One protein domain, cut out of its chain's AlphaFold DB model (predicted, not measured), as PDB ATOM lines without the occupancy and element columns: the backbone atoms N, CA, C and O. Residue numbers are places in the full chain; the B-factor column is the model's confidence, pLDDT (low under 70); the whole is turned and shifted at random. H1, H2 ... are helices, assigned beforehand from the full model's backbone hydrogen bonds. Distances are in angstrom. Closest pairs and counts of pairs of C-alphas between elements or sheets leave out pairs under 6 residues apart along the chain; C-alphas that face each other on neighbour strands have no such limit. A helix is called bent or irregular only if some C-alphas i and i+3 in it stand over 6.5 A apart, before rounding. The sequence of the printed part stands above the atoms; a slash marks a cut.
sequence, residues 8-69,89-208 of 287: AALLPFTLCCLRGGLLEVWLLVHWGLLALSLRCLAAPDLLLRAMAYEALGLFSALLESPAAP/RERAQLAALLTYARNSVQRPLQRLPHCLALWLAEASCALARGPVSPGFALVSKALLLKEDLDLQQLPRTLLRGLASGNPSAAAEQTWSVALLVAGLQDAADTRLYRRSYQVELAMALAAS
ATOM      1  N   ALA A   8      31.288 -25.386 -12.281       85.38
ATOM      2  CA  ALA A   8      30.029 -26.089 -12.511       85.38
ATOM      3  C   ALA A   8      28.841 -25.458 -11.760       85.38
ATOM      4  O   ALA A   8      27.711 -25.556 -12.232       85.38
ATOM      5  N   ALA A   9      29.082 -24.774 -10.637       85.94
ATOM      6  CA  ALA A   9      28.052 -24.062  -9.881       85.94
ATOM      7  C   ALA A   9      27.885 -22.608 -10.348       85.94
ATOM      8  O   ALA A   9      26.763 -22.103 -10.444       85.94
ATOM      9  N   LEU A  10      28.990 -21.933 -10.679       90.19
ATOM     10  CA  LEU A  10      28.945 -20.532 -11.094       90.19
ATOM     11  C   LEU A  10      28.358 -20.345 -12.490       90.19
ATOM     12  O   LEU A  10      27.612 -19.397 -12.707       90.19
ATOM     13  N   LEU A  11      28.641 -21.233 -13.444       90.56
ATOM     14  CA  LEU A  11      28.193 -21.051 -14.827       90.56
ATOM     15  C   LEU A  11      26.658 -21.094 -14.979       90.56
ATOM     16  O   LEU A  11      26.107 -20.194 -15.618       90.56
ATOM     17  N   PRO A  12      25.926 -22.031 -14.348       91.75
ATOM     18  CA  PRO A  12      24.467 -21.981 -14.304       91.75
ATOM     19  C   PRO A  12      23.936 -20.681 -13.691       91.75
ATOM     20  O   PRO A  12      23.019 -20.084 -14.249       91.75
ATOM     21  N   PHE A  13      24.558 -20.197 -12.610       90.75
ATOM     22  CA  PHE A  13      24.214 -18.903 -12.016       90.75
ATOM     23  C   PHE A  13      24.402 -17.756 -13.021       90.75
ATOM     24  O   PHE A  13      23.482 -16.962 -13.215       90.75
ATOM     25  N   THR A  14      25.533 -17.714 -13.742       90.50
ATOM     26  CA  THR A  14      25.760 -16.695 -14.783       90.50
ATOM     27  C   THR A  14      24.675 -16.719 -15.855       90.50
ATOM     28  O   THR A  14      24.167 -15.669 -16.240       90.50
ATOM     29  N   LEU A  15      24.265 -17.908 -16.299       91.81
ATOM     30  CA  LEU A  15      23.229 -18.069 -17.315       91.81
ATOM     31  C   LEU A  15      21.854 -17.649 -16.810       91.81
ATOM     32  O   LEU A  15      21.112 -17.007 -17.551       91.81
ATOM     33  N   CYS A  16      21.515 -17.959 -15.559       91.31
ATOM     34  CA  CYS A  16      20.294 -17.468 -14.931       91.31
ATOM     35  C   CYS A  16      20.273 -15.934 -14.888       91.31
ATOM     36  O   CYS A  16      19.276 -15.335 -15.291       91.31
ATOM     37  N   CYS A  17      21.376 -15.295 -14.485       88.00
ATOM     38  CA  CYS A  17      21.484 -13.835 -14.472       88.00
ATOM     39  C   CYS A  17      21.368 -13.225 -15.875       88.00
ATOM     40  O   CYS A  17      20.656 -12.238 -16.045       88.00
ATOM     41  N   LEU A  18      22.025 -13.822 -16.876       88.56
ATOM     42  CA  LEU A  18      22.013 -13.346 -18.262       88.56
ATOM     43  C   LEU A  18      20.643 -13.508 -18.926       88.56
ATOM     44  O   LEU A  18      20.163 -12.581 -19.572       88.56
ATOM     45  N   ARG A  19      19.995 -14.668 -18.760       88.62
ATOM     46  CA  ARG A  19      18.663 -14.935 -19.323       88.62
ATOM     47  C   ARG A  19      17.578 -14.112 -18.631       88.62
ATOM     48  O   ARG A  19      16.651 -13.659 -19.294       88.62
ATOM     49  N   GLY A  20      17.687 -13.942 -17.314       84.00
ATOM     50  CA  GLY A  20      16.732 -13.171 -16.518       84.00
ATOM     51  C   GLY A  20      16.954 -11.659 -16.563       84.00
ATOM     52  O   GLY A  20      16.129 -10.930 -16.028       84.00
ATOM     53  N   GLY A  21      18.061 -11.184 -17.149       82.62
ATOM     54  CA  GLY A  21      18.430  -9.765 -17.120       82.62
ATOM     55  C   GLY A  21      18.583  -9.217 -15.696       82.62
ATOM     56  O   GLY A  21      18.322  -8.042 -15.464       82.62
ATOM     57  N   LEU A  22      18.953 -10.076 -14.739       78.50
ATOM     58  CA  LEU A  22      18.942  -9.749 -13.308       78.50
ATOM     59  C   LEU A  22      20.079  -8.805 -12.910       78.50
ATOM     60  O   LEU A  22      19.956  -8.080 -11.928       78.50
ATOM     61  N   LEU A  23      21.191  -8.852 -13.645       81.56
ATOM     62  CA  LEU A  23      22.385  -8.051 -13.393       81.56
ATOM     63  C   LEU A  23      22.827  -7.356 -14.679       81.56
ATOM     64  O   LEU A  23      22.753  -7.928 -15.768       81.56
ATOM     65  N   GLU A  24      23.340  -6.136 -14.534       83.62
ATOM     66  CA  GLU A  24      23.947  -5.407 -15.642       83.62
ATOM     67  C   GLU A  24      25.208  -6.126 -16.144       83.62
ATOM     68  O   GLU A  24      26.000  -6.674 -15.371       83.62
ATOM     69  N   VAL A  25      25.426  -6.078 -17.461       85.81
ATOM     70  CA  VAL A  25      26.570  -6.728 -18.126       85.81
ATOM     71  C   VAL A  25      27.895  -6.275 -17.527       85.81
ATOM     72  O   VAL A  25      28.796  -7.089 -17.338       85.81
ATOM     73  N   TRP A  26      28.006  -4.985 -17.204       85.19
ATOM     74  CA  TRP A  26      29.207  -4.414 -16.605       85.19
ATOM     75  C   TRP A  26      29.568  -5.104 -15.286       85.19
ATOM     76  O   TRP A  26      30.717  -5.503 -15.101       85.19
ATOM     77  N   LEU A  27      28.583  -5.328 -14.410       87.62
ATOM     78  CA  LEU A  27      28.800  -5.973 -13.117       87.62
ATOM     79  C   LEU A  27      29.226  -7.433 -13.291       87.62
ATOM     80  O   LEU A  27      30.175  -7.880 -12.653       87.62
ATOM     81  N   LEU A  28      28.578  -8.158 -14.207       88.75
ATOM     82  CA  LEU A  28      28.936  -9.544 -14.528       88.75
ATOM     83  C   LEU A  28      30.383  -9.653 -15.034       88.75
ATOM     84  O   LEU A  28      31.123 -10.563 -14.654       88.75
ATOM     85  N   VAL A  29      30.802  -8.711 -15.878       89.44
ATOM     86  CA  VAL A  29      32.172  -8.640 -16.393       89.44
ATOM     87  C   VAL A  29      33.157  -8.278 -15.277       89.44
ATOM     88  O   VAL A  29      34.199  -8.925 -15.161       89.44
ATOM     89  N   HIS A  30      32.822  -7.310 -14.421       87.06
ATOM     90  CA  HIS A  30      33.666  -6.883 -13.303       87.06
ATOM     91  C   HIS A  30      33.843  -7.984 -12.247       87.06
ATOM     92  O   HIS A  30      34.932  -8.157 -11.705       87.06
ATOM     93  N   TRP A  31      32.806  -8.792 -12.012       88.62
ATOM     94  CA  TRP A  31      32.863  -9.980 -11.153       88.62
ATOM     95  C   TRP A  31      33.659 -11.139 -11.769       88.62
ATOM     96  O   TRP A  31      33.835 -12.176 -11.133       88.62
ATOM     97  N   GLY A  32      34.147 -10.993 -13.004       89.19
ATOM     98  CA  GLY A  32      34.937 -12.017 -13.686       89.19
ATOM     99  C   GLY A  32      34.106 -13.186 -14.213       89.19
ATOM    100  O   GLY A  32      34.669 -14.207 -14.602       89.19
ATOM    101  N   LEU A  33      32.778 -13.056 -14.278       91.81
ATOM    102  CA  LEU A  33      31.896 -14.125 -14.752       91.81
ATOM    103  C   LEU A  33      32.070 -14.386 -16.254       91.81
ATOM    104  O   LEU A  33      32.038 -15.535 -16.694       91.81
ATOM    105  N   LEU A  34      32.357 -13.336 -17.031       93.19
ATOM    106  CA  LEU A  34      32.747 -13.485 -18.433       93.19
ATOM    107  C   LEU A  34      34.079 -14.237 -18.564       93.19
ATOM    108  O   LEU A  34      34.181 -15.188 -19.336       93.19
ATOM    109  N   ALA A  35      35.086 -13.866 -17.776       92.75
ATOM    110  CA  ALA A  35      36.386 -14.530 -17.790       92.75
ATOM    111  C   ALA A  35      36.276 -16.008 -17.387       92.75
ATOM    112  O   ALA A  35      36.902 -16.872 -18.005       92.75
ATOM    113  N   LEU A  36      35.414 -16.315 -16.414       92.88
ATOM    114  CA  LEU A  36      35.076 -17.684 -16.046       92.88
ATOM    115  C   LEU A  36      34.445 -18.433 -17.224       92.88
ATOM    116  O   LEU A  36      34.942 -19.498 -17.586       92.88
ATOM    117  N   SER A  37      33.428 -17.866 -17.882       94.00
ATOM    118  CA  SER A  37      32.821 -18.511 -19.057       94.00
ATOM    119  C   SER A  37      33.833 -18.755 -20.184       94.00
ATOM    120  O   SER A  37      33.829 -19.828 -20.782       94.00
ATOM    121  N   LEU A  38      34.763 -17.824 -20.420       94.06
ATOM    122  CA  LEU A  38      35.806 -17.962 -21.439       94.06
ATOM    123  C   LEU A  38      36.780 -19.097 -21.106       94.06
ATOM    124  O   LEU A  38      37.136 -19.876 -21.987       94.06
ATOM    125  N   ARG A  39      37.155 -19.265 -19.834       91.69
ATOM    126  CA  ARG A  39      37.974 -20.408 -19.392       91.69
ATOM    127  C   ARG A  39      37.273 -21.744 -19.562       91.69
ATOM    128  O   ARG A  39      37.898 -22.728 -19.957       91.69
ATOM    129  N   CYS A  40      35.974 -21.776 -19.303       92.88
ATOM    130  CA  CYS A  40      35.155 -22.971 -19.436       92.88
ATOM    131  C   CYS A  40      35.053 -23.479 -20.889       92.88
ATOM    132  O   CYS A  40      34.728 -24.646 -21.103       92.88
ATOM    133  N   LEU A  41      35.444 -22.680 -21.889       92.75
ATOM    134  CA  LEU A  41      35.588 -23.133 -23.280       92.75
ATOM    135  C   LEU A  41      36.697 -24.187 -23.471       92.75
ATOM    136  O   LEU A  41      36.624 -25.008 -24.389       92.75
ATOM    137  N   ALA A  42      37.714 -24.194 -22.603       92.19
ATOM    138  CA  ALA A  42      38.785 -25.192 -22.614       92.19
ATOM    139  C   ALA A  42      38.457 -26.453 -21.795       92.19
ATOM    140  O   ALA A  42      39.240 -27.409 -21.807       92.19
ATOM    141  N   ALA A  43      37.315 -26.486 -21.097       91.81
ATOM    142  CA  ALA A  43      36.944 -27.608 -20.243       91.81
ATOM    143  C   ALA A  43      36.760 -28.904 -21.052       91.81
ATOM    144  O   ALA A  43      36.262 -28.852 -22.183       91.81
ATOM    145  N   PRO A  44      37.135 -30.075 -20.502       89.62
ATOM    146  CA  PRO A  44      36.943 -31.359 -21.170       89.62
ATOM    147  C   PRO A  44      35.463 -31.764 -21.237       89.62
ATOM    148  O   PRO A  44      35.051 -32.347 -22.239       89.62
ATOM    149  N   ASP A  45      34.670 -31.400 -20.224       92.00
ATOM    150  CA  ASP A  45      33.236 -31.685 -20.156       92.00
ATOM    151  C   ASP A  45      32.448 -30.909 -21.227       92.00
ATOM    152  O   ASP A  45      32.557 -29.687 -21.362       92.00
ATOM    153  N   LEU A  46      31.641 -31.645 -21.995       92.38
ATOM    154  CA  LEU A  46      30.817 -31.113 -23.072       92.38
ATOM    155  C   LEU A  46      29.689 -30.220 -22.547       92.38
ATOM    156  O   LEU A  46      29.390 -29.211 -23.184       92.38
ATOM    157  N   LEU A  47      29.070 -30.571 -21.415       92.56
ATOM    158  CA  LEU A  47      27.954 -29.801 -20.857       92.56
ATOM    159  C   LEU A  47      28.436 -28.438 -20.375       92.56
ATOM    160  O   LEU A  47      27.879 -27.408 -20.751       92.56
ATOM    161  N   LEU A  48      29.527 -28.433 -19.613       92.50
ATOM    162  CA  LEU A  48      30.145 -27.212 -19.115       92.50
ATOM    163  C   LEU A  48      30.589 -26.298 -20.268       92.50
ATOM    164  O   LEU A  48      30.364 -25.088 -20.230       92.50
ATOM    165  N   ARG A  49      31.124 -26.884 -21.348       94.19
ATOM    166  CA  ARG A  49      31.474 -26.141 -22.563       94.19
ATOM    167  C   ARG A  49      30.246 -25.602 -23.303       94.19
ATOM    168  O   ARG A  49      30.282 -24.476 -23.785       94.19
ATOM    169  N   ALA A  50      29.161 -26.370 -23.393       94.38
ATOM    170  CA  ALA A  50      27.915 -25.924 -24.018       94.38
ATOM    171  C   ALA A  50      27.315 -24.718 -23.293       94.38
ATOM    172  O   ALA A  50      26.969 -23.726 -23.931       94.38
ATOM    173  N   MET A  51      27.288 -24.773 -21.964       94.31
ATOM    174  CA  MET A  51      26.823 -23.677 -21.120       94.31
ATOM    175  C   MET A  51      27.731 -22.441 -21.266       94.31
ATOM    176  O   MET A  51      27.238 -21.320 -21.372       94.31
ATOM    177  N   ALA A  52      29.051 -22.632 -21.360       94.19
ATOM    178  CA  ALA A  52      30.006 -21.551 -21.619       94.19
ATOM    179  C   ALA A  52      29.778 -20.866 -22.977       94.19
ATOM    180  O   ALA A  52      29.774 -19.638 -23.059       94.19
ATOM    181  N   TYR A  53      29.546 -21.644 -24.037       95.06
ATOM    182  CA  TYR A  53      29.222 -21.112 -25.363       95.06
ATOM    183  C   TYR A  53      27.884 -20.377 -25.396       95.06
ATOM    184  O   TYR A  53      27.757 -19.365 -26.086       95.06
ATOM    185  N   GLU A  54      26.896 -20.863 -24.650       94.31
ATOM    186  CA  GLU A  54      25.627 -20.162 -24.506       94.31
ATOM    187  C   GLU A  54      25.813 -18.821 -23.785       94.31
ATOM    188  O   GLU A  54      25.355 -17.791 -24.282       94.31
ATOM    189  N   ALA A  55      26.541 -18.814 -22.665       93.50
ATOM    190  CA  ALA A  55      26.838 -17.597 -21.916       93.50
ATOM    191  C   ALA A  55      27.566 -16.578 -22.799       93.50
ATOM    192  O   ALA A  55      27.191 -15.407 -22.821       93.50
ATOM    193  N   LEU A  56      28.541 -17.031 -23.595       94.12
ATOM    194  CA  LEU A  56      29.259 -16.201 -24.561       94.12
ATOM    195  C   LEU A  56      28.311 -15.555 -25.582       94.12
ATOM    196  O   LEU A  56      28.426 -14.363 -25.850       94.12
ATOM    197  N   GLY A  57      27.350 -16.316 -26.118       91.62
ATOM    198  CA  GLY A  57      26.347 -15.797 -27.050       91.62
ATOM    199  C   GLY A  57      25.441 -14.731 -26.426       91.62
ATOM    200  O   GLY A  57      25.174 -13.710 -27.060       91.62
ATOM    201  N   LEU A  58      25.016 -14.934 -25.176       92.19
ATOM    202  CA  LEU A  58      24.222 -13.953 -24.430       92.19
ATOM    203  C   LEU A  58      25.036 -12.693 -24.116       92.19
ATOM    204  O   LEU A  58      24.543 -11.586 -24.323       92.19
ATOM    205  N   PHE A  59      26.293 -12.839 -23.691       92.19
ATOM    206  CA  PHE A  59      27.198 -11.706 -23.494       92.19
ATOM    207  C   PHE A  59      27.396 -10.913 -24.788       92.19
ATOM    208  O   PHE A  59      27.259  -9.695 -24.764       92.19
ATOM    209  N   SER A  60      27.656 -11.574 -25.921       91.75
ATOM    210  CA  SER A  60      27.778 -10.897 -27.218       91.75
ATOM    211  C   SER A  60      26.511 -10.120 -27.576       91.75
ATOM    212  O   SER A  60      26.601  -8.938 -27.890       91.75
ATOM    213  N   ALA A  61      25.331 -10.734 -27.447       90.19
ATOM    214  CA  ALA A  61      24.063 -10.069 -27.745       90.19
ATOM    215  C   ALA A  61      23.822  -8.840 -26.850       90.19
ATOM    216  O   ALA A  61      23.398  -7.784 -27.327       90.19
ATOM    217  N   LEU A  62      24.131  -8.949 -25.555       89.00
ATOM    218  CA  LEU A  62      23.979  -7.845 -24.613       89.00
ATOM    219  C   LEU A  62      25.015  -6.736 -24.831       89.00
ATOM    220  O   LEU A  62      24.693  -5.579 -24.592       89.00
ATOM    221  N   LEU A  63      26.228  -7.056 -25.293       87.31
ATOM    222  CA  LEU A  63      27.266  -6.074 -25.626       87.31
ATOM    223  C   LEU A  63      27.001  -5.367 -26.961       87.31
ATOM    224  O   LEU A  63      27.318  -4.184 -27.082       87.31
ATOM    225  N   GLU A  64      26.376  -6.035 -27.928       85.31
ATOM    226  CA  GLU A  64      26.010  -5.459 -29.230       85.31
ATOM    227  C   GLU A  64      24.741  -4.597 -29.162       85.31
ATOM    228  O   GLU A  64      24.631  -3.618 -29.894       85.31
ATOM    229  N   SER A  65      23.798  -4.906 -28.263       77.62
ATOM    230  CA  SER A  65      22.537  -4.159 -28.150       77.62
ATOM    231  C   SER A  65      22.751  -2.736 -27.609       77.62
ATOM    232  O   SER A  65      22.975  -2.589 -26.405       77.62
ATOM    233  N   PRO A  66      22.593  -1.661 -28.407       55.75
ATOM    234  CA  PRO A  66      22.778  -0.277 -27.941       55.75
ATOM    235  C   PRO A  66      21.797   0.124 -26.821       55.75
ATOM    236  O   PRO A  66      21.966   1.172 -26.207       55.75
ATOM    237  N   ALA A  67      20.799  -0.725 -26.549       48.59
ATOM    238  CA  ALA A  67      19.742  -0.561 -25.559       48.59
ATOM    239  C   ALA A  67      19.745  -1.644 -24.455       48.59
ATOM    240  O   ALA A  67      18.730  -1.820 -23.783       48.59
ATOM    241  N   ALA A  68      20.833  -2.403 -24.256       44.31
ATOM    242  CA  ALA A  68      20.920  -3.302 -23.097       44.31
ATOM    243  C   ALA A  68      20.775  -2.466 -21.808       44.31
ATOM    244  O   ALA A  68      21.503  -1.484 -21.651       44.31
ATOM    245  N   PRO A  69      19.785  -2.788 -20.959       43.50
ATOM    246  CA  PRO A  69      19.031  -1.809 -20.193       43.50
ATOM    247  C   PRO A  69      19.924  -1.032 -19.234       43.50
ATOM    248  O   PRO A  69      20.548  -1.605 -18.344       43.50
ATOM    249  N   ARG A  89      33.010   2.167 -21.008       74.75
ATOM    250  CA  ARG A  89      33.803   2.694 -22.126       74.75
ATOM    251  C   ARG A  89      34.416   1.589 -22.989       74.75
ATOM    252  O   ARG A  89      34.477   1.714 -24.211       74.75
ATOM    253  N   GLU A  90      34.828   0.487 -22.374       83.38
ATOM    254  CA  GLU A  90      35.512  -0.634 -23.026       83.38
ATOM    255  C   GLU A  90      34.544  -1.649 -23.650       83.38
ATOM    256  O   GLU A  90      34.972  -2.665 -24.201       83.38
ATOM    257  N   ARG A  91      33.236  -1.366 -23.640       86.25
ATOM    258  CA  ARG A  91      32.192  -2.231 -24.200       86.25
ATOM    259  C   ARG A  91      32.463  -2.660 -25.639       86.25
ATOM    260  O   ARG A  91      32.329  -3.838 -25.961       86.25
ATOM    261  N   ALA A  92      32.859  -1.719 -26.496       87.44
ATOM    262  CA  ALA A  92      33.150  -1.998 -27.901       87.44
ATOM    263  C   ALA A  92      34.387  -2.896 -28.069       87.44
ATOM    264  O   ALA A  92      34.403  -3.779 -28.925       87.44
ATOM    265  N   GLN A  93      35.407  -2.710 -27.224       90.12
ATOM    266  CA  GLN A  93      36.614  -3.542 -27.230       90.12
ATOM    267  C   GLN A  93      36.299  -4.959 -26.745       90.12
ATOM    268  O   GLN A  93      36.787  -5.931 -27.317       90.12
ATOM    269  N   LEU A  94      35.433  -5.085 -25.738       91.19
ATOM    270  CA  LEU A  94      34.979  -6.379 -25.252       91.19
ATOM    271  C   LEU A  94      34.122  -7.103 -26.297       91.19
ATOM    272  O   LEU A  94      34.352  -8.281 -26.547       91.19
ATOM    273  N   ALA A  95      33.197  -6.400 -26.955       91.19
ATOM    274  CA  ALA A  95      32.421  -6.953 -28.063       91.19
ATOM    275  C   ALA A  95      33.345  -7.470 -29.178       91.19
ATOM    276  O   ALA A  95      33.214  -8.621 -29.588       91.19
ATOM    277  N   ALA A  96      34.348  -6.678 -29.576       90.50
ATOM    278  CA  ALA A  96      35.349  -7.085 -30.559       90.50
ATOM    279  C   ALA A  96      36.143  -8.328 -30.116       90.50
ATOM    280  O   ALA A  96      36.362  -9.229 -30.927       90.50
ATOM    281  N   LEU A  97      36.520  -8.425 -28.835       92.25
ATOM    282  CA  LEU A  97      37.176  -9.612 -28.274       92.25
ATOM    283  C   LEU A  97      36.276 -10.858 -28.348       92.25
ATOM    284  O   LEU A  97      36.761 -11.949 -28.647       92.25
ATOM    285  N   LEU A  98      34.968 -10.722 -28.109       92.44
ATOM    286  CA  LEU A  98      34.044 -11.856 -28.218       92.44
ATOM    287  C   LEU A  98      33.813 -12.261 -29.674       92.44
ATOM    288  O   LEU A  98      33.769 -13.453 -29.973       92.44
ATOM    289  N   THR A  99      33.720 -11.298 -30.595       90.88
ATOM    290  CA  THR A  99      33.685 -11.577 -32.038       90.88
ATOM    291  C   THR A  99      34.946 -12.322 -32.466       90.88
ATOM    292  O   THR A  99      34.870 -13.306 -33.198       90.88
ATOM    293  N   TYR A 100      36.099 -11.908 -31.945       88.06
ATOM    294  CA  TYR A 100      37.378 -12.549 -32.199       88.06
ATOM    295  C   TYR A 100      37.407 -14.007 -31.723       88.06
ATOM    296  O   TYR A 100      37.725 -14.915 -32.494       88.06
ATOM    297  N   ALA A 101      36.971 -14.254 -30.485       90.25
ATOM    298  CA  ALA A 101      36.814 -15.602 -29.952       90.25
ATOM    299  C   ALA A 101      35.832 -16.437 -30.789       90.25
ATOM    300  O   ALA A 101      36.113 -17.594 -31.099       90.25
ATOM    301  N   ARG A 102      34.703 -15.856 -31.207       89.50
ATOM    302  CA  ARG A 102      33.685 -16.531 -32.023       89.50
ATOM    303  C   ARG A 102      34.217 -16.931 -33.400       89.50
ATOM    304  O   ARG A 102      33.937 -18.041 -33.841       89.50
ATOM    305  N   ASN A 103      35.005 -16.074 -34.043       89.94
ATOM    306  CA  ASN A 103      35.592 -16.341 -35.361       89.94
ATOM    307  C   ASN A 103      36.639 -17.465 -35.328       89.94
ATOM    308  O   ASN A 103      36.833 -18.152 -36.326       89.94
ATOM    309  N   SER A 104      37.276 -17.693 -34.175       87.38
ATOM    310  CA  SER A 104      38.243 -18.785 -33.993       87.38
ATOM    311  C   SER A 104      37.606 -20.182 -33.993       87.38
ATOM    312  O   SER A 104      38.284 -21.190 -34.205       87.38
ATOM    313  N   VAL A 105      36.295 -20.264 -33.749       90.31
ATOM    314  CA  VAL A 105      35.574 -21.524 -33.552       90.31
ATOM    315  C   VAL A 105      35.055 -22.033 -34.889       90.31
ATOM    316  O   VAL A 105      34.100 -21.505 -35.451       90.31
ATOM    317  N   GLN A 106      35.665 -23.107 -35.389       89.19
ATOM    318  CA  GLN A 106      35.311 -23.704 -36.681       89.19
ATOM    319  C   GLN A 106      34.242 -24.795 -36.549       89.19
ATOM    320  O   GLN A 106      33.478 -25.047 -37.480       89.19
ATOM    321  N   ARG A 107      34.199 -25.482 -35.401       89.00
ATOM    322  CA  ARG A 107      33.265 -26.585 -35.126       89.00
ATOM    323  C   ARG A 107      32.354 -26.235 -33.948       89.00
ATOM    324  O   ARG A 107      32.808 -25.570 -33.016       89.00
ATOM    325  N   PRO A 108      31.093 -26.702 -33.931       87.31
ATOM    326  CA  PRO A 108      30.211 -26.462 -32.795       87.31
ATOM    327  C   PRO A 108      30.812 -27.081 -31.529       87.31
ATOM    328  O   PRO A 108      31.259 -28.227 -31.550       87.31
ATOM    329  N   LEU A 109      30.818 -26.316 -30.436       88.38
ATOM    330  CA  LEU A 109      31.338 -26.747 -29.132       88.38
ATOM    331  C   LEU A 109      32.804 -27.226 -29.170       88.38
ATOM    332  O   LEU A 109      33.204 -28.112 -28.406       88.38
ATOM    333  N   GLN A 110      33.616 -26.660 -30.067       91.81
ATOM    334  CA  GLN A 110      35.039 -26.976 -30.165       91.81
ATOM    335  C   GLN A 110      35.758 -26.662 -28.849       91.81
ATOM    336  O   GLN A 110      35.552 -25.615 -28.250       91.81
ATOM    337  N   ARG A 111      36.618 -27.568 -28.379       92.12
ATOM    338  CA  ARG A 111      37.470 -27.281 -27.220       92.12
ATOM    339  C   ARG A 111      38.547 -26.284 -27.638       92.12
ATOM    340  O   ARG A 111      39.288 -26.570 -28.580       92.12
ATOM    341  N   LEU A 112      38.648 -25.157 -26.940       91.38
ATOM    342  CA  LEU A 112      39.777 -24.243 -27.114       91.38
ATOM    343  C   LEU A 112      41.015 -24.791 -26.378       91.38
ATOM    344  O   LEU A 112      40.863 -25.389 -25.310       91.38
ATOM    345  N   PRO A 113      42.234 -24.582 -26.908       90.81
ATOM    346  CA  PRO A 113      43.467 -24.757 -26.144       90.81
ATOM    347  C   PRO A 113      43.426 -23.947 -24.848       90.81
ATOM    348  O   PRO A 113      42.897 -22.828 -24.834       90.81
ATOM    349  N   HIS A 114      43.996 -24.482 -23.767       89.94
ATOM    350  CA  HIS A 114      43.879 -23.861 -22.448       89.94
ATOM    351  C   HIS A 114      44.523 -22.473 -22.434       89.94
ATOM    352  O   HIS A 114      43.954 -21.521 -21.906       89.94
ATOM    353  N   CYS A 115      45.656 -22.334 -23.118       88.50
ATOM    354  CA  CYS A 115      46.358 -21.061 -23.265       88.50
ATOM    355  C   CYS A 115      45.504 -19.976 -23.930       88.50
ATOM    356  O   CYS A 115      45.543 -18.824 -23.509       88.50
ATOM    357  N   LEU A 116      44.719 -20.336 -24.949       89.88
ATOM    358  CA  LEU A 116      43.866 -19.383 -25.664       89.88
ATOM    359  C   LEU A 116      42.650 -18.988 -24.834       89.88
ATOM    360  O   LEU A 116      42.331 -17.806 -24.746       89.88
ATOM    361  N   ALA A 117      42.003 -19.957 -24.186       92.00
ATOM    362  CA  ALA A 117      40.888 -19.688 -23.285       92.00
ATOM    363  C   ALA A 117      41.321 -18.820 -22.090       92.00
ATOM    364  O   ALA A 117      40.622 -17.878 -21.715       92.00
ATOM    365  N   LEU A 118      42.502 -19.097 -21.531       91.44
ATOM    366  CA  LEU A 118      43.108 -18.295 -20.475       91.44
ATOM    367  C   LEU A 118      43.433 -16.879 -20.956       91.44
ATOM    368  O   LEU A 118      43.099 -15.919 -20.267       91.44
ATOM    369  N   TRP A 119      44.053 -16.747 -22.130       91.62
ATOM    370  CA  TRP A 119      44.364 -15.444 -22.704       91.62
ATOM    371  C   TRP A 119      43.095 -14.623 -22.948       91.62
ATOM    372  O   TRP A 119      43.052 -13.464 -22.558       91.62
ATOM    373  N   LEU A 120      42.040 -15.218 -23.517       93.25
ATOM    374  CA  LEU A 120      40.751 -14.550 -23.724       93.25
ATOM    375  C   LEU A 120      40.133 -14.081 -22.403       93.25
ATOM    376  O   LEU A 120      39.664 -12.947 -22.301       93.25
ATOM    377  N   ALA A 121      40.152 -14.939 -21.383       93.25
ATOM    378  CA  ALA A 121      39.647 -14.608 -20.059       93.25
ATOM    379  C   ALA A 121      40.408 -13.430 -19.438       93.25
ATOM    380  O   ALA A 121      39.800 -12.448 -19.012       93.25
ATOM    381  N   GLU A 122      41.735 -13.475 -19.455       91.31
ATOM    382  CA  GLU A 122      42.566 -12.415 -18.887       91.31
ATOM    383  C   GLU A 122      42.526 -11.134 -19.719       91.31
ATOM    384  O   GLU A 122      42.543 -10.042 -19.152       91.31
ATOM    385  N   ALA A 123      42.370 -11.240 -21.039       91.75
ATOM    386  CA  ALA A 123      42.109 -10.108 -21.915       91.75
ATOM    387  C   ALA A 123      40.776  -9.436 -21.561       91.75
ATOM    388  O   ALA A 123      40.732  -8.218 -21.408       91.75
ATOM    389  N   SER A 124      39.709 -10.213 -21.339       92.25
ATOM    390  CA  SER A 124      38.416  -9.671 -20.907       92.25
ATOM    391  C   SER A 124      38.510  -8.947 -19.560       92.25
ATOM    392  O   SER A 124      37.977  -7.848 -19.413       92.25
ATOM    393  N   CYS A 125      39.262  -9.498 -18.602       90.69
ATOM    394  CA  CYS A 125      39.496  -8.857 -17.311       90.69
ATOM    395  C   CYS A 125      40.389  -7.615 -17.422       90.69
ATOM    396  O   CYS A 125      40.180  -6.646 -16.697       90.69
ATOM    397  N   ALA A 126      41.395  -7.629 -18.297       89.75
ATOM    398  CA  ALA A 126      42.255  -6.476 -18.544       89.75
ATOM    399  C   ALA A 126      41.451  -5.306 -19.127       89.75
ATOM    400  O   ALA A 126      41.552  -4.187 -18.631       89.75
ATOM    401  N   LEU A 127      40.574  -5.584 -20.096       90.12
ATOM    402  CA  LEU A 127      39.641  -4.597 -20.642       90.12
ATOM    403  C   LEU A 127      38.663  -4.086 -19.574       90.12
ATOM    404  O   LEU A 127      38.462  -2.885 -19.464       90.12
ATOM    405  N   ALA A 128      38.121  -4.968 -18.731       86.75
ATOM    406  CA  ALA A 128      37.202  -4.586 -17.656       86.75
ATOM    407  C   ALA A 128      37.835  -3.694 -16.573       86.75
ATOM    408  O   ALA A 128      37.146  -2.888 -15.951       86.75
ATOM    409  N   ARG A 129      39.140  -3.858 -16.320       85.00
ATOM    410  CA  ARG A 129      39.917  -3.048 -15.364       85.00
ATOM    411  C   ARG A 129      40.450  -1.746 -15.977       85.00
ATOM    412  O   ARG A 129      40.987  -0.915 -15.248       85.00
ATOM    413  N   GLY A 130      40.322  -1.577 -17.292       84.12
ATOM    414  CA  GLY A 130      40.771  -0.394 -18.016       84.12
ATOM    415  C   GLY A 130      42.303  -0.238 -18.082       84.12
ATOM    416  O   GLY A 130      43.048  -1.211 -17.897       84.12
ATOM    417  N   PRO A 131      42.798   0.995 -18.329       82.75
ATOM    418  CA  PRO A 131      44.200   1.272 -18.668       82.75
ATOM    419  C   PRO A 131      45.191   1.066 -17.519       82.75
ATOM    420  O   PRO A 131      46.395   1.092 -17.741       82.75
ATOM    421  N   VAL A 132      44.703   0.853 -16.294       82.62
ATOM    422  CA  VAL A 132      45.541   0.551 -15.124       82.62
ATOM    423  C   VAL A 132      46.115  -0.867 -15.206       82.62
ATOM    424  O   VAL A 132      47.138  -1.165 -14.592       82.62
ATOM    425  N   SER A 133      45.465  -1.767 -15.949       84.50
ATOM    426  CA  SER A 133      45.917  -3.151 -16.034       84.50
ATOM    427  C   SER A 133      47.068  -3.320 -17.038       84.50
ATOM    428  O   SER A 133      47.009  -2.771 -18.140       84.50
ATOM    429  N   PRO A 134      48.093  -4.132 -16.716       82.44
ATOM    430  CA  PRO A 134      49.263  -4.299 -17.581       82.44
ATOM    431  C   PRO A 134      48.911  -4.933 -18.934       82.44
ATOM    432  O   PRO A 134      49.525  -4.626 -19.945       82.44
ATOM    433  N   GLY A 135      47.883  -5.784 -18.990       84.25
ATOM    434  CA  GLY A 135      47.440  -6.410 -20.238       84.25
ATOM    435  C   GLY A 135      46.637  -5.491 -21.164       84.25
ATOM    436  O   GLY A 135      46.447  -5.841 -22.329       84.25
ATOM    437  N   PHE A 136      46.155  -4.336 -20.685       88.00
ATOM    438  CA  PHE A 136      45.231  -3.490 -21.446       88.00
ATOM    439  C   PHE A 136      45.848  -3.014 -22.762       88.00
ATOM    440  O   PHE A 136      45.280  -3.250 -23.825       88.00
ATOM    441  N   ALA A 137      47.043  -2.420 -22.713       87.94
ATOM    442  CA  ALA A 137      47.704  -1.877 -23.899       87.94
ATOM    443  C   ALA A 137      47.994  -2.960 -24.953       87.94
ATOM    444  O   ALA A 137      47.761  -2.747 -26.148       87.94
ATOM    445  N   LEU A 138      48.435  -4.145 -24.517       87.12
ATOM    446  CA  LEU A 138      48.700  -5.284 -25.397       87.12
ATOM    447  C   LEU A 138      47.428  -5.777 -26.092       87.12
ATOM    448  O   LEU A 138      47.433  -5.989 -27.306       87.12
ATOM    449  N   VAL A 139      46.341  -5.940 -25.334       89.25
ATOM    450  CA  VAL A 139      45.055  -6.428 -25.850       89.25
ATOM    451  C   VAL A 139      44.414  -5.393 -26.767       89.25
ATOM    452  O   VAL A 139      44.024  -5.733 -27.881       89.25
ATOM    453  N   SER A 140      44.359  -4.122 -26.364       87.62
ATOM    454  CA  SER A 140      43.816  -3.053 -27.206       87.62
ATOM    455  C   SER A 140      44.592  -2.933 -28.520       87.62
ATOM    456  O   SER A 140      43.978  -2.828 -29.581       87.62
ATOM    457  N   LYS A 141      45.929  -3.036 -28.492       87.75
ATOM    458  CA  LYS A 141      46.754  -3.045 -29.709       87.75
ATOM    459  C   LYS A 141      46.444  -4.246 -30.608       87.75
ATOM    460  O   LYS A 141      46.399  -4.090 -31.824       87.75
ATOM    461  N   ALA A 142      46.207  -5.419 -30.029       85.69
ATOM    462  CA  ALA A 142      45.836  -6.619 -30.777       85.69
ATOM    463  C   ALA A 142      44.487  -6.482 -31.486       85.69
ATOM    464  O   ALA A 142      44.358  -6.827 -32.659       85.69
ATOM    465  N   LEU A 143      43.499  -5.929 -30.778       87.00
ATOM    466  CA  LEU A 143      42.163  -5.682 -31.315       87.00
ATOM    467  C   LEU A 143      42.200  -4.653 -32.452       87.00
ATOM    468  O   LEU A 143      41.537  -4.844 -33.469       87.00
ATOM    469  N   LEU A 144      43.010  -3.596 -32.318       86.38
ATOM    470  CA  LEU A 144      43.204  -2.596 -33.376       86.38
ATOM    471  C   LEU A 144      43.855  -3.188 -34.629       86.38
ATOM    472  O   LEU A 144      43.495  -2.818 -35.744       86.38
ATOM    473  N   LEU A 145      44.792  -4.120 -34.447       84.25
ATOM    474  CA  LEU A 145      45.471  -4.802 -35.546       84.25
ATOM    475  C   LEU A 145      44.629  -5.910 -36.187       84.25
ATOM    476  O   LEU A 145      45.076  -6.475 -37.182       84.25
ATOM    477  N   LYS A 146      43.436  -6.207 -35.642       79.31
ATOM    478  CA  LYS A 146      42.547  -7.285 -36.103       79.31
ATOM    479  C   LYS A 146      43.320  -8.578 -36.358       79.31
ATOM    480  O   LYS A 146      43.199  -9.188 -37.415       79.31
ATOM    481  N   GLU A 147      44.178  -8.951 -35.414       76.94
ATOM    482  CA  GLU A 147      44.863 -10.242 -35.492       76.94
ATOM    483  C   GLU A 147      43.837 -11.362 -35.594       76.94
ATOM    484  O   GLU A 147      42.764 -11.203 -35.037       76.94
ATOM    485  N   ASP A 148      44.163 -12.467 -36.269       73.75
ATOM    486  CA  ASP A 148      43.343 -13.685 -36.329       73.75
ATOM    487  C   ASP A 148      43.736 -14.650 -35.196       73.75
ATOM    488  O   ASP A 148      44.920 -14.770 -34.872       73.75
ATOM    489  N   LEU A 149      42.761 -15.295 -34.534       79.56
ATOM    490  CA  LEU A 149      43.015 -16.217 -33.421       79.56
ATOM    491  C   LEU A 149      43.079 -17.606 -34.025       79.56
ATOM    492  O   LEU A 149      42.061 -18.279 -34.188       79.56
ATOM    493  N   ASP A 150      44.280 -18.022 -34.391       83.56
ATOM    494  CA  ASP A 150      44.484 -19.386 -34.837       83.56
ATOM    495  C   ASP A 150      44.578 -20.313 -33.621       83.56
ATOM    496  O   ASP A 150      45.424 -20.134 -32.748       83.56
ATOM    497  N   LEU A 151      43.739 -21.349 -33.576       83.25
ATOM    498  CA  LEU A 151      43.796 -22.379 -32.536       83.25
ATOM    499  C   LEU A 151      45.113 -23.180 -32.566       83.25
ATOM    500  O   LEU A 151      45.411 -23.905 -31.618       83.25
ATOM    501  N   GLN A 152      45.880 -23.089 -33.658       82.62
ATOM    502  CA  GLN A 152      47.181 -23.740 -33.831       82.62
ATOM    503  C   GLN A 152      48.379 -22.851 -33.472       82.62
ATOM    504  O   GLN A 152      49.511 -23.346 -33.475       82.62
ATOM    505  N   GLN A 153      48.161 -21.568 -33.165       82.81
ATOM    506  CA  GLN A 153      49.223 -20.625 -32.821       82.81
ATOM    507  C   GLN A 153      48.911 -19.921 -31.504       82.81
ATOM    508  O   GLN A 153      47.764 -19.668 -31.155       82.81
ATOM    509  N   LEU A 154      49.955 -19.600 -30.745       80.69
ATOM    510  CA  LEU A 154      49.776 -18.769 -29.562       80.69
ATOM    511  C   LEU A 154      49.507 -17.313 -29.967       80.69
ATOM    512  O   LEU A 154      50.019 -16.866 -31.000       80.69
ATOM    513  N   PRO A 155      48.762 -16.548 -29.150       81.50
ATOM    514  CA  PRO A 155      48.462 -15.156 -29.444       81.50
ATOM    515  C   PRO A 155      49.759 -14.362 -29.599       81.50
ATOM    516  O   PRO A 155      50.629 -14.387 -28.724       81.50
ATOM    517  N   ARG A 156      49.897 -13.629 -30.710       81.62
ATOM    518  CA  ARG A 156      51.092 -12.807 -30.989       81.62
ATOM    519  C   ARG A 156      51.261 -11.675 -29.974       81.62
ATOM    520  O   ARG A 156      52.353 -11.132 -29.825       81.62
ATOM    521  N   THR A 157      50.201 -11.353 -29.247       79.69
ATOM    522  CA  THR A 157      50.200 -10.443 -28.102       79.69
ATOM    523  C   THR A 157      51.173 -10.864 -27.008       79.69
ATOM    524  O   THR A 157      51.881 -10.004 -26.491       79.69
ATOM    525  N   LEU A 158      51.282 -12.168 -26.723       78.12
ATOM    526  CA  LEU A 158      52.229 -12.703 -25.744       78.12
ATOM    527  C   LEU A 158      53.671 -12.477 -26.206       78.12
ATOM    528  O   LEU A 158      54.493 -11.991 -25.441       78.12
ATOM    529  N   LEU A 159      53.965 -12.728 -27.487       79.81
ATOM    530  CA  LEU A 159      55.287 -12.450 -28.066       79.81
ATOM    531  C   LEU A 159      55.654 -10.968 -27.987       79.81
ATOM    532  O   LEU A 159      56.783 -10.641 -27.640       79.81
ATOM    533  N   ARG A 160      54.716 -10.061 -28.282       81.38
ATOM    534  CA  ARG A 160      54.976  -8.616 -28.182       81.38
ATOM    535  C   ARG A 160      55.197  -8.150 -26.752       81.38
ATOM    536  O   ARG A 160      56.030  -7.276 -26.547       81.38
ATOM    537  N   GLY A 161      54.454  -8.718 -25.805       76.75
ATOM    538  CA  GLY A 161      54.623  -8.427 -24.386       76.75
ATOM    539  C   GLY A 161      55.960  -8.920 -23.840       76.75
ATOM    540  O   GLY A 161      56.501  -8.291 -22.945       76.75
ATOM    541  N   LEU A 162      56.522  -9.997 -24.400       74.81
ATOM    542  CA  LEU A 162      57.872 -10.471 -24.078       74.81
ATOM    543  C   LEU A 162      58.973  -9.652 -24.775       74.81
ATOM    544  O   LEU A 162      59.986  -9.327 -24.170       74.81
ATOM    545  N   ALA A 163      58.792  -9.310 -26.051       75.44
ATOM    546  CA  ALA A 163      59.815  -8.641 -26.861       75.44
ATOM    547  C   ALA A 163      59.959  -7.129 -26.588       75.44
ATOM    548  O   ALA A 163      60.784  -6.461 -27.211       75.44
ATOM    549  N   SER A 164      59.140  -6.555 -25.710       72.00
ATOM    550  CA  SER A 164      59.152  -5.128 -25.399       72.00
ATOM    551  C   SER A 164      60.358  -4.765 -24.520       72.00
ATOM    552  O   SER A 164      60.492  -5.237 -23.401       72.00
ATOM    553  N   GLY A 165      61.255  -3.905 -25.014       64.50
ATOM    554  CA  GLY A 165      62.486  -3.496 -24.311       64.50
ATOM    555  C   GLY A 165      62.354  -2.277 -23.385       64.50
ATOM    556  O   GLY A 165      63.364  -1.714 -22.974       64.50
ATOM    557  N   ASN A 166      61.133  -1.822 -23.091       66.38
ATOM    558  CA  ASN A 166      60.899  -0.587 -22.336       66.38
ATOM    559  C   ASN A 166      60.745  -0.863 -20.826       66.38
ATOM    560  O   ASN A 166      60.168  -1.881 -20.456       66.38
ATOM    561  N   PRO A 167      61.130   0.062 -19.927       59.50
ATOM    562  CA  PRO A 167      60.957  -0.119 -18.478       59.50
ATOM    563  C   PRO A 167      59.478  -0.182 -18.050       59.50
ATOM    564  O   PRO A 167      59.122  -0.940 -17.152       59.50
ATOM    565  N   SER A 168      58.584   0.522 -18.758       63.97
ATOM    566  CA  SER A 168      57.123   0.382 -18.609       63.97
ATOM    567  C   SER A 168      56.603  -0.999 -19.032       63.97
ATOM    568  O   SER A 168      55.462  -1.343 -18.733       63.97
ATOM    569  N   ALA A 169      57.421  -1.787 -19.729       71.88
ATOM    570  CA  ALA A 169      57.051  -3.102 -20.208       71.88
ATOM    571  C   ALA A 169      57.352  -4.220 -19.206       71.88
ATOM    572  O   ALA A 169      56.913  -5.339 -19.427       71.88
ATOM    573  N   ALA A 170      58.015  -3.950 -18.075       78.62
ATOM    574  CA  ALA A 170      58.259  -4.978 -17.059       78.62
ATOM    575  C   ALA A 170      56.947  -5.596 -16.529       78.62
ATOM    576  O   ALA A 170      56.852  -6.808 -16.327       78.62
ATOM    577  N   ALA A 171      55.901  -4.778 -16.364       81.31
ATOM    578  CA  ALA A 171      54.580  -5.253 -15.956       81.31
ATOM    579  C   ALA A 171      53.877  -6.053 -17.073       81.31
ATOM    580  O   ALA A 171      53.238  -7.068 -16.799       81.31
ATOM    581  N   GLU A 172      54.037  -5.639 -18.333       82.12
ATOM    582  CA  GLU A 172      53.530  -6.344 -19.521       82.12
ATOM    583  C   GLU A 172      54.230  -7.694 -19.745       82.12
ATOM    584  O   GLU A 172      53.577  -8.697 -20.042       82.12
ATOM    585  N   GLN A 173      55.549  -7.735 -19.555       84.44
ATOM    586  CA  GLN A 173      56.374  -8.939 -19.588       84.44
ATOM    587  C   GLN A 173      55.957  -9.899 -18.479       84.44
ATOM    588  O   GLN A 173      55.682 -11.061 -18.757       84.44
ATOM    589  N   THR A 174      55.832  -9.412 -17.239       84.06
ATOM    590  CA  THR A 174      55.403 -10.236 -16.097       84.06
ATOM    591  C   THR A 174      54.006 -10.806 -16.327       84.06
ATOM    592  O   THR A 174      53.784 -11.995 -16.111       84.06
ATOM    593  N   TRP A 175      53.073  -9.997 -16.839       86.12
ATOM    594  CA  TRP A 175      51.737 -10.460 -17.216       86.12
ATOM    595  C   TRP A 175      51.794 -11.534 -18.311       86.12
ATOM    596  O   TRP A 175      51.150 -12.575 -18.189       86.12
ATOM    597  N   SER A 176      52.614 -11.326 -19.344       86.25
ATOM    598  CA  SER A 176      52.774 -12.278 -20.450       86.25
ATOM    599  C   SER A 176      53.398 -13.596 -19.981       86.25
ATOM    600  O   SER A 176      52.897 -14.662 -20.324       86.25
ATOM    601  N   VAL A 177      54.438 -13.549 -19.142       85.56
ATOM    602  CA  VAL A 177      55.062 -14.738 -18.535       85.56
ATOM    603  C   VAL A 177      54.080 -15.464 -17.618       85.56
ATOM    604  O   VAL A 177      53.968 -16.684 -17.696       85.56
ATOM    605  N   ALA A 178      53.315 -14.742 -16.794       86.38
ATOM    606  CA  ALA A 178      52.314 -15.350 -15.922       86.38
ATOM    607  C   ALA A 178      51.235 -16.099 -16.721       86.38
ATOM    608  O   ALA A 178      50.843 -17.201 -16.337       86.38
ATOM    609  N   LEU A 179      50.795 -15.545 -17.857       86.44
ATOM    610  CA  LEU A 179      49.888 -16.234 -18.778       86.44
ATOM    611  C   LEU A 179      50.520 -17.470 -19.407       86.44
ATOM    612  O   LEU A 179      49.838 -18.483 -19.551       86.44
ATOM    613  N   LEU A 180      51.803 -17.399 -19.765       86.00
ATOM    614  CA  LEU A 180      52.514 -18.533 -20.345       86.00
ATOM    615  C   LEU A 180      52.627 -19.697 -19.357       86.00
ATOM    616  O   LEU A 180      52.377 -20.850 -19.701       86.00
ATOM    617  N   VAL A 181      52.950 -19.389 -18.104       85.12
ATOM    618  CA  VAL A 181      53.055 -20.394 -17.042       85.12
ATOM    619  C   VAL A 181      51.682 -20.976 -16.704       85.12
ATOM    620  O   VAL A 181      51.530 -22.192 -16.645       85.12
ATOM    621  N   ALA A 182      50.661 -20.133 -16.525       85.75
ATOM    622  CA  ALA A 182      49.316 -20.594 -16.176       85.75
ATOM    623  C   ALA A 182      48.594 -21.301 -17.340       85.75
ATOM    624  O   ALA A 182      47.678 -22.092 -17.110       85.75
ATOM    625  N   GLY A 183      48.992 -21.017 -18.583       83.38
ATOM    626  CA  GLY A 183      48.413 -21.602 -19.787       83.38
ATOM    627  C   GLY A 183      48.810 -23.060 -20.012       83.38
ATOM    628  O   GLY A 183      48.059 -23.804 -20.646       83.38
ATOM    629  N   LEU A 184      49.970 -23.473 -19.501       84.56
ATOM    630  CA  LEU A 184      50.543 -24.793 -19.736       84.56
ATOM    631  C   LEU A 184      49.852 -25.859 -18.871       84.56
ATOM    632  O   LEU A 184      50.342 -26.214 -17.802       84.56
ATOM    633  N   GLN A 185      48.705 -26.367 -19.330       85.00
ATOM    634  CA  GLN A 185      47.944 -27.386 -18.599       85.00
ATOM    635  C   GLN A 185      47.874 -28.738 -19.307       85.00
ATOM    636  O   GLN A 185      47.914 -29.769 -18.639       85.00
ATOM    637  N   ASP A 186      47.770 -28.761 -20.636       80.62
ATOM    638  CA  ASP A 186      47.599 -29.997 -21.403       80.62
ATOM    639  C   ASP A 186      48.804 -30.265 -22.325       80.62
ATOM    640  O   ASP A 186      49.528 -29.361 -22.753       80.62
ATOM    641  N   ALA A 187      48.997 -31.525 -22.720       81.06
ATOM    642  CA  ALA A 187      50.024 -31.906 -23.688       81.06
ATOM    643  C   ALA A 187      49.804 -31.222 -25.051       81.06
ATOM    644  O   ALA A 187      50.760 -30.962 -25.782       81.06
ATOM    645  N   ALA A 188      48.557 -30.890 -25.393       80.19
ATOM    646  CA  ALA A 188      48.242 -30.095 -26.577       80.19
ATOM    647  C   ALA A 188      48.841 -28.679 -26.502       80.19
ATOM    648  O   ALA A 188      49.388 -28.203 -27.499       80.19
ATOM    649  N   ASP A 189      48.818 -28.047 -25.325       81.69
ATOM    650  CA  ASP A 189      49.370 -26.707 -25.119       81.69
ATOM    651  C   ASP A 189      50.899 -26.720 -25.265       81.69
ATOM    652  O   ASP A 189      51.464 -25.861 -25.940       81.69
ATOM    653  N   THR A 190      51.579 -27.763 -24.768       81.69
ATOM    654  CA  THR A 190      53.044 -27.900 -24.926       81.69
ATOM    655  C   THR A 190      53.487 -27.877 -26.398       81.69
ATOM    656  O   THR A 190      54.538 -27.326 -26.736       81.69
ATOM    657  N   ARG A 191      52.663 -28.415 -27.313       83.38
ATOM    658  CA  ARG A 191      52.941 -28.408 -28.760       83.38
ATOM    659  C   ARG A 191      52.832 -27.008 -29.361       83.38
ATOM    660  O   ARG A 191      53.595 -26.692 -30.272       83.38
ATOM    661  N   LEU A 192      51.920 -26.178 -28.855       83.19
ATOM    662  CA  LEU A 192      51.778 -24.780 -29.279       83.19
ATOM    663  C   LEU A 192      52.993 -23.948 -28.845       83.19
ATOM    664  O   LEU A 192      53.489 -23.125 -29.616       83.19
ATOM    665  N   TYR A 193      53.526 -24.216 -27.652       81.12
ATOM    666  CA  TYR A 193      54.692 -23.517 -27.095       81.12
ATOM    667  C   TYR A 193      55.956 -23.852 -27.876       81.12
ATOM    668  O   TYR A 193      56.707 -22.961 -28.263       81.12
ATOM    669  N   ARG A 194      56.144 -25.136 -28.202       80.81
ATOM    670  CA  ARG A 194      57.295 -25.595 -28.987       80.81
ATOM    671  C   ARG A 194      57.346 -24.991 -30.394       80.81
ATOM    672  O   ARG A 194      58.425 -24.829 -30.945       80.81
ATOM    673  N   ARG A 195      56.196 -24.667 -30.992       77.69
ATOM    674  CA  ARG A 195      56.119 -24.096 -32.350       77.69
ATOM    675  C   ARG A 195      56.363 -22.589 -32.410       77.69
ATOM    676  O   ARG A 195      56.598 -22.071 -33.494       77.69
ATOM    677  N   SER A 196      56.244 -21.883 -31.290       73.69
ATOM    678  CA  SER A 196      56.093 -20.423 -31.277       73.69
ATOM    679  C   SER A 196      57.306 -19.661 -30.733       73.69
ATOM    680  O   SER A 196      57.223 -18.442 -30.617       73.69
ATOM    681  N   TYR A 197      58.418 -20.340 -30.409       76.69
ATOM    682  CA  TYR A 197      59.647 -19.765 -29.819       76.69
ATOM    683  C   TYR A 197      59.426 -18.933 -28.532       76.69
ATOM    684  O   TYR A 197      60.348 -18.306 -28.016       76.69
ATOM    685  N   GLN A 198      58.214 -18.947 -27.961       76.12
ATOM    686  CA  GLN A 198      57.838 -18.124 -26.804       76.12
ATOM    687  C   GLN A 198      58.581 -18.535 -25.535       76.12
ATOM    688  O   GLN A 198      58.959 -17.681 -24.739       76.12
ATOM    689  N   VAL A 199      58.832 -19.835 -25.369       76.31
ATOM    690  CA  VAL A 199      59.604 -20.365 -24.236       76.31
ATOM    691  C   VAL A 199      61.064 -19.947 -24.331       76.31
ATOM    692  O   VAL A 199      61.643 -19.541 -23.333       76.31
ATOM    693  N   GLU A 200      61.653 -19.996 -25.526       81.19
ATOM    694  CA  GLU A 200      63.037 -19.571 -25.739       81.19
ATOM    695  C   GLU A 200      63.200 -18.079 -25.453       81.19
ATOM    696  O   GLU A 200      64.132 -17.689 -24.757       81.19
ATOM    697  N   LEU A 201      62.246 -17.253 -25.896       78.50
ATOM    698  CA  LEU A 201      62.241 -15.823 -25.601       78.50
ATOM    699  C   LEU A 201      62.051 -15.541 -24.102       78.50
ATOM    700  O   LEU A 201      62.731 -14.679 -23.555       78.50
ATOM    701  N   ALA A 202      61.177 -16.285 -23.419       76.12
ATOM    702  CA  ALA A 202      60.996 -16.171 -21.971       76.12
ATOM    703  C   ALA A 202      62.259 -16.583 -21.190       76.12
ATOM    704  O   ALA A 202      62.623 -15.923 -20.218       76.12
ATOM    705  N   MET A 203      62.961 -17.628 -21.634       78.00
ATOM    706  CA  MET A 203      64.236 -18.057 -21.048       78.00
ATOM    707  C   MET A 203      65.361 -17.054 -21.330       78.00
ATOM    708  O   MET A 203      66.156 -16.764 -20.440       78.00
ATOM    709  N   ALA A 204      65.412 -16.489 -22.539       79.44
ATOM    710  CA  ALA A 204      66.362 -15.440 -22.901       79.44
ATOM    711  C   ALA A 204      66.135 -14.161 -22.083       79.44
ATOM    712  O   ALA A 204      67.098 -13.522 -21.664       79.44
ATOM    713  N   LEU A 205      64.872 -13.823 -21.804       74.31
ATOM    714  CA  LEU A 205      64.529 -12.770 -20.853       74.31
ATOM    715  C   LEU A 205      65.043 -13.130 -19.462       74.31
ATOM    716  O   LEU A 205      65.817 -12.364 -18.921       74.31
ATOM    717  N   ALA A 206      64.717 -14.302 -18.915       70.00
ATOM    718  CA  ALA A 206      65.178 -14.701 -17.581       70.00
ATOM    719  C   ALA A 206      66.716 -14.707 -17.422       70.00
ATOM    720  O   ALA A 206      67.217 -14.487 -16.324       70.00
ATOM    721  N   ALA A 207      67.461 -14.944 -18.506       68.81
ATOM    722  CA  ALA A 207      68.923 -14.893 -18.526       68.81
ATOM    723  C   ALA A 207      69.503 -13.473 -18.696       68.81
ATOM    724  O   ALA A 207      70.703 -13.273 -18.504       68.81
ATOM    725  N   SER A 208      68.687 -12.486 -19.076       66.31
ATOM    726  CA  SER A 208      69.126 -11.107 -19.287       66.31
ATOM    727  C   SER A 208      69.234 -10.353 -17.955       66.31
ATOM    728  O   SER A 208      68.283 -10.355 -17.175       66.31
TER     729      SER A 208
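This is residues 8 to 69 and 89 to 208 of the 287 residues of the protein "NopRA1 domain-containing protein" of Haematococcus lacustris (UniProt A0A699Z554). What shape do these atoms make? It is an elongated body of helices with H6 in its middle: H3 and H5 pack on H6 toward one end, with H4 and then H1 beyond them, while H7 and H9 pack on it toward the other end, with H8 and then H11 beyond. What is it made of? The printed part has 182 residues with eleven named helices, H1 to H11 in order along the chain, and no named strand; the class is all helix. How large is it? It is compact, with a radius of gyration of the C-alphas of 16.2 A, and spans 52 by 34 by 27 A.

Which helices come before the cut? H1 is residues 8 to 20, with C-alpha 8 at (30.029, -26.089, -12.511). H2 is residues 25 to 30, H3 residues 33 to 40, and H4 residues 46 to 64, 26.8 A long. Which come after it? H5 is residues 91 to 103, H6 residues 114 to 132, 25.5 A long, and H7 residues 134 to 144. H8 is residues 156 to 163, H9 residues 167 to 183, 24.9 A long, H10 residues 187 to 195, and H11 residues 198 to 207, with C-alpha 207 at (68.923, -14.893, -18.526). Which are irregular? H6 is, with C-alphas 128 and 131 9.2 A apart, and it has a kink of 52 degrees near residue 126. H7 and H9 are only just irregular: C-alphas 134 and 137 are 6.9 A apart, C-alphas 168 and 171 6.7 A.

What does H6 touch? H6 is the hub, touching H2, H3, H5, H7 and H9. It runs opposite ways to H3 at a shallow tilt of 18 degrees, the closest C-alphas being those of Ala 35 and Ala 121, 4.0 A apart. It is about perpendicular to H7, at 77 degrees, the closest C-alphas being those of Ala 126 and Phe 136, 5.1 A apart. What lies farther out? H4 forms a hairpin with H3 and touches H1, where the C-alphas of Leu 15 and Ala 55 are closest, 5.9 A apart. H8 touches H11, where those of Leu 159 and Gln 198 are closest, 6.3 A apart, while H10 touches no helix. How complete are the backbones? Every O i to N i+4 pair is within hydrogen-bond range in H2, H3, H4, H5, H8 and H11, against 7 of 9 in H1, 13 of 15 in H6, 6 of 7 in H7, 11 of 13 in H9 and 3 of 5 in H10.

Where is the cut? Residues 70 to 88 are not printed, and C-alphas 69 and 89 are 15.6 A apart. Which link is long? Of the links printed whole, H7 to H8 is long, with 11 residues. Where is confidence low? Residues 66 to 69, 165 to 168 and 207 to 208 have pLDDT under 70.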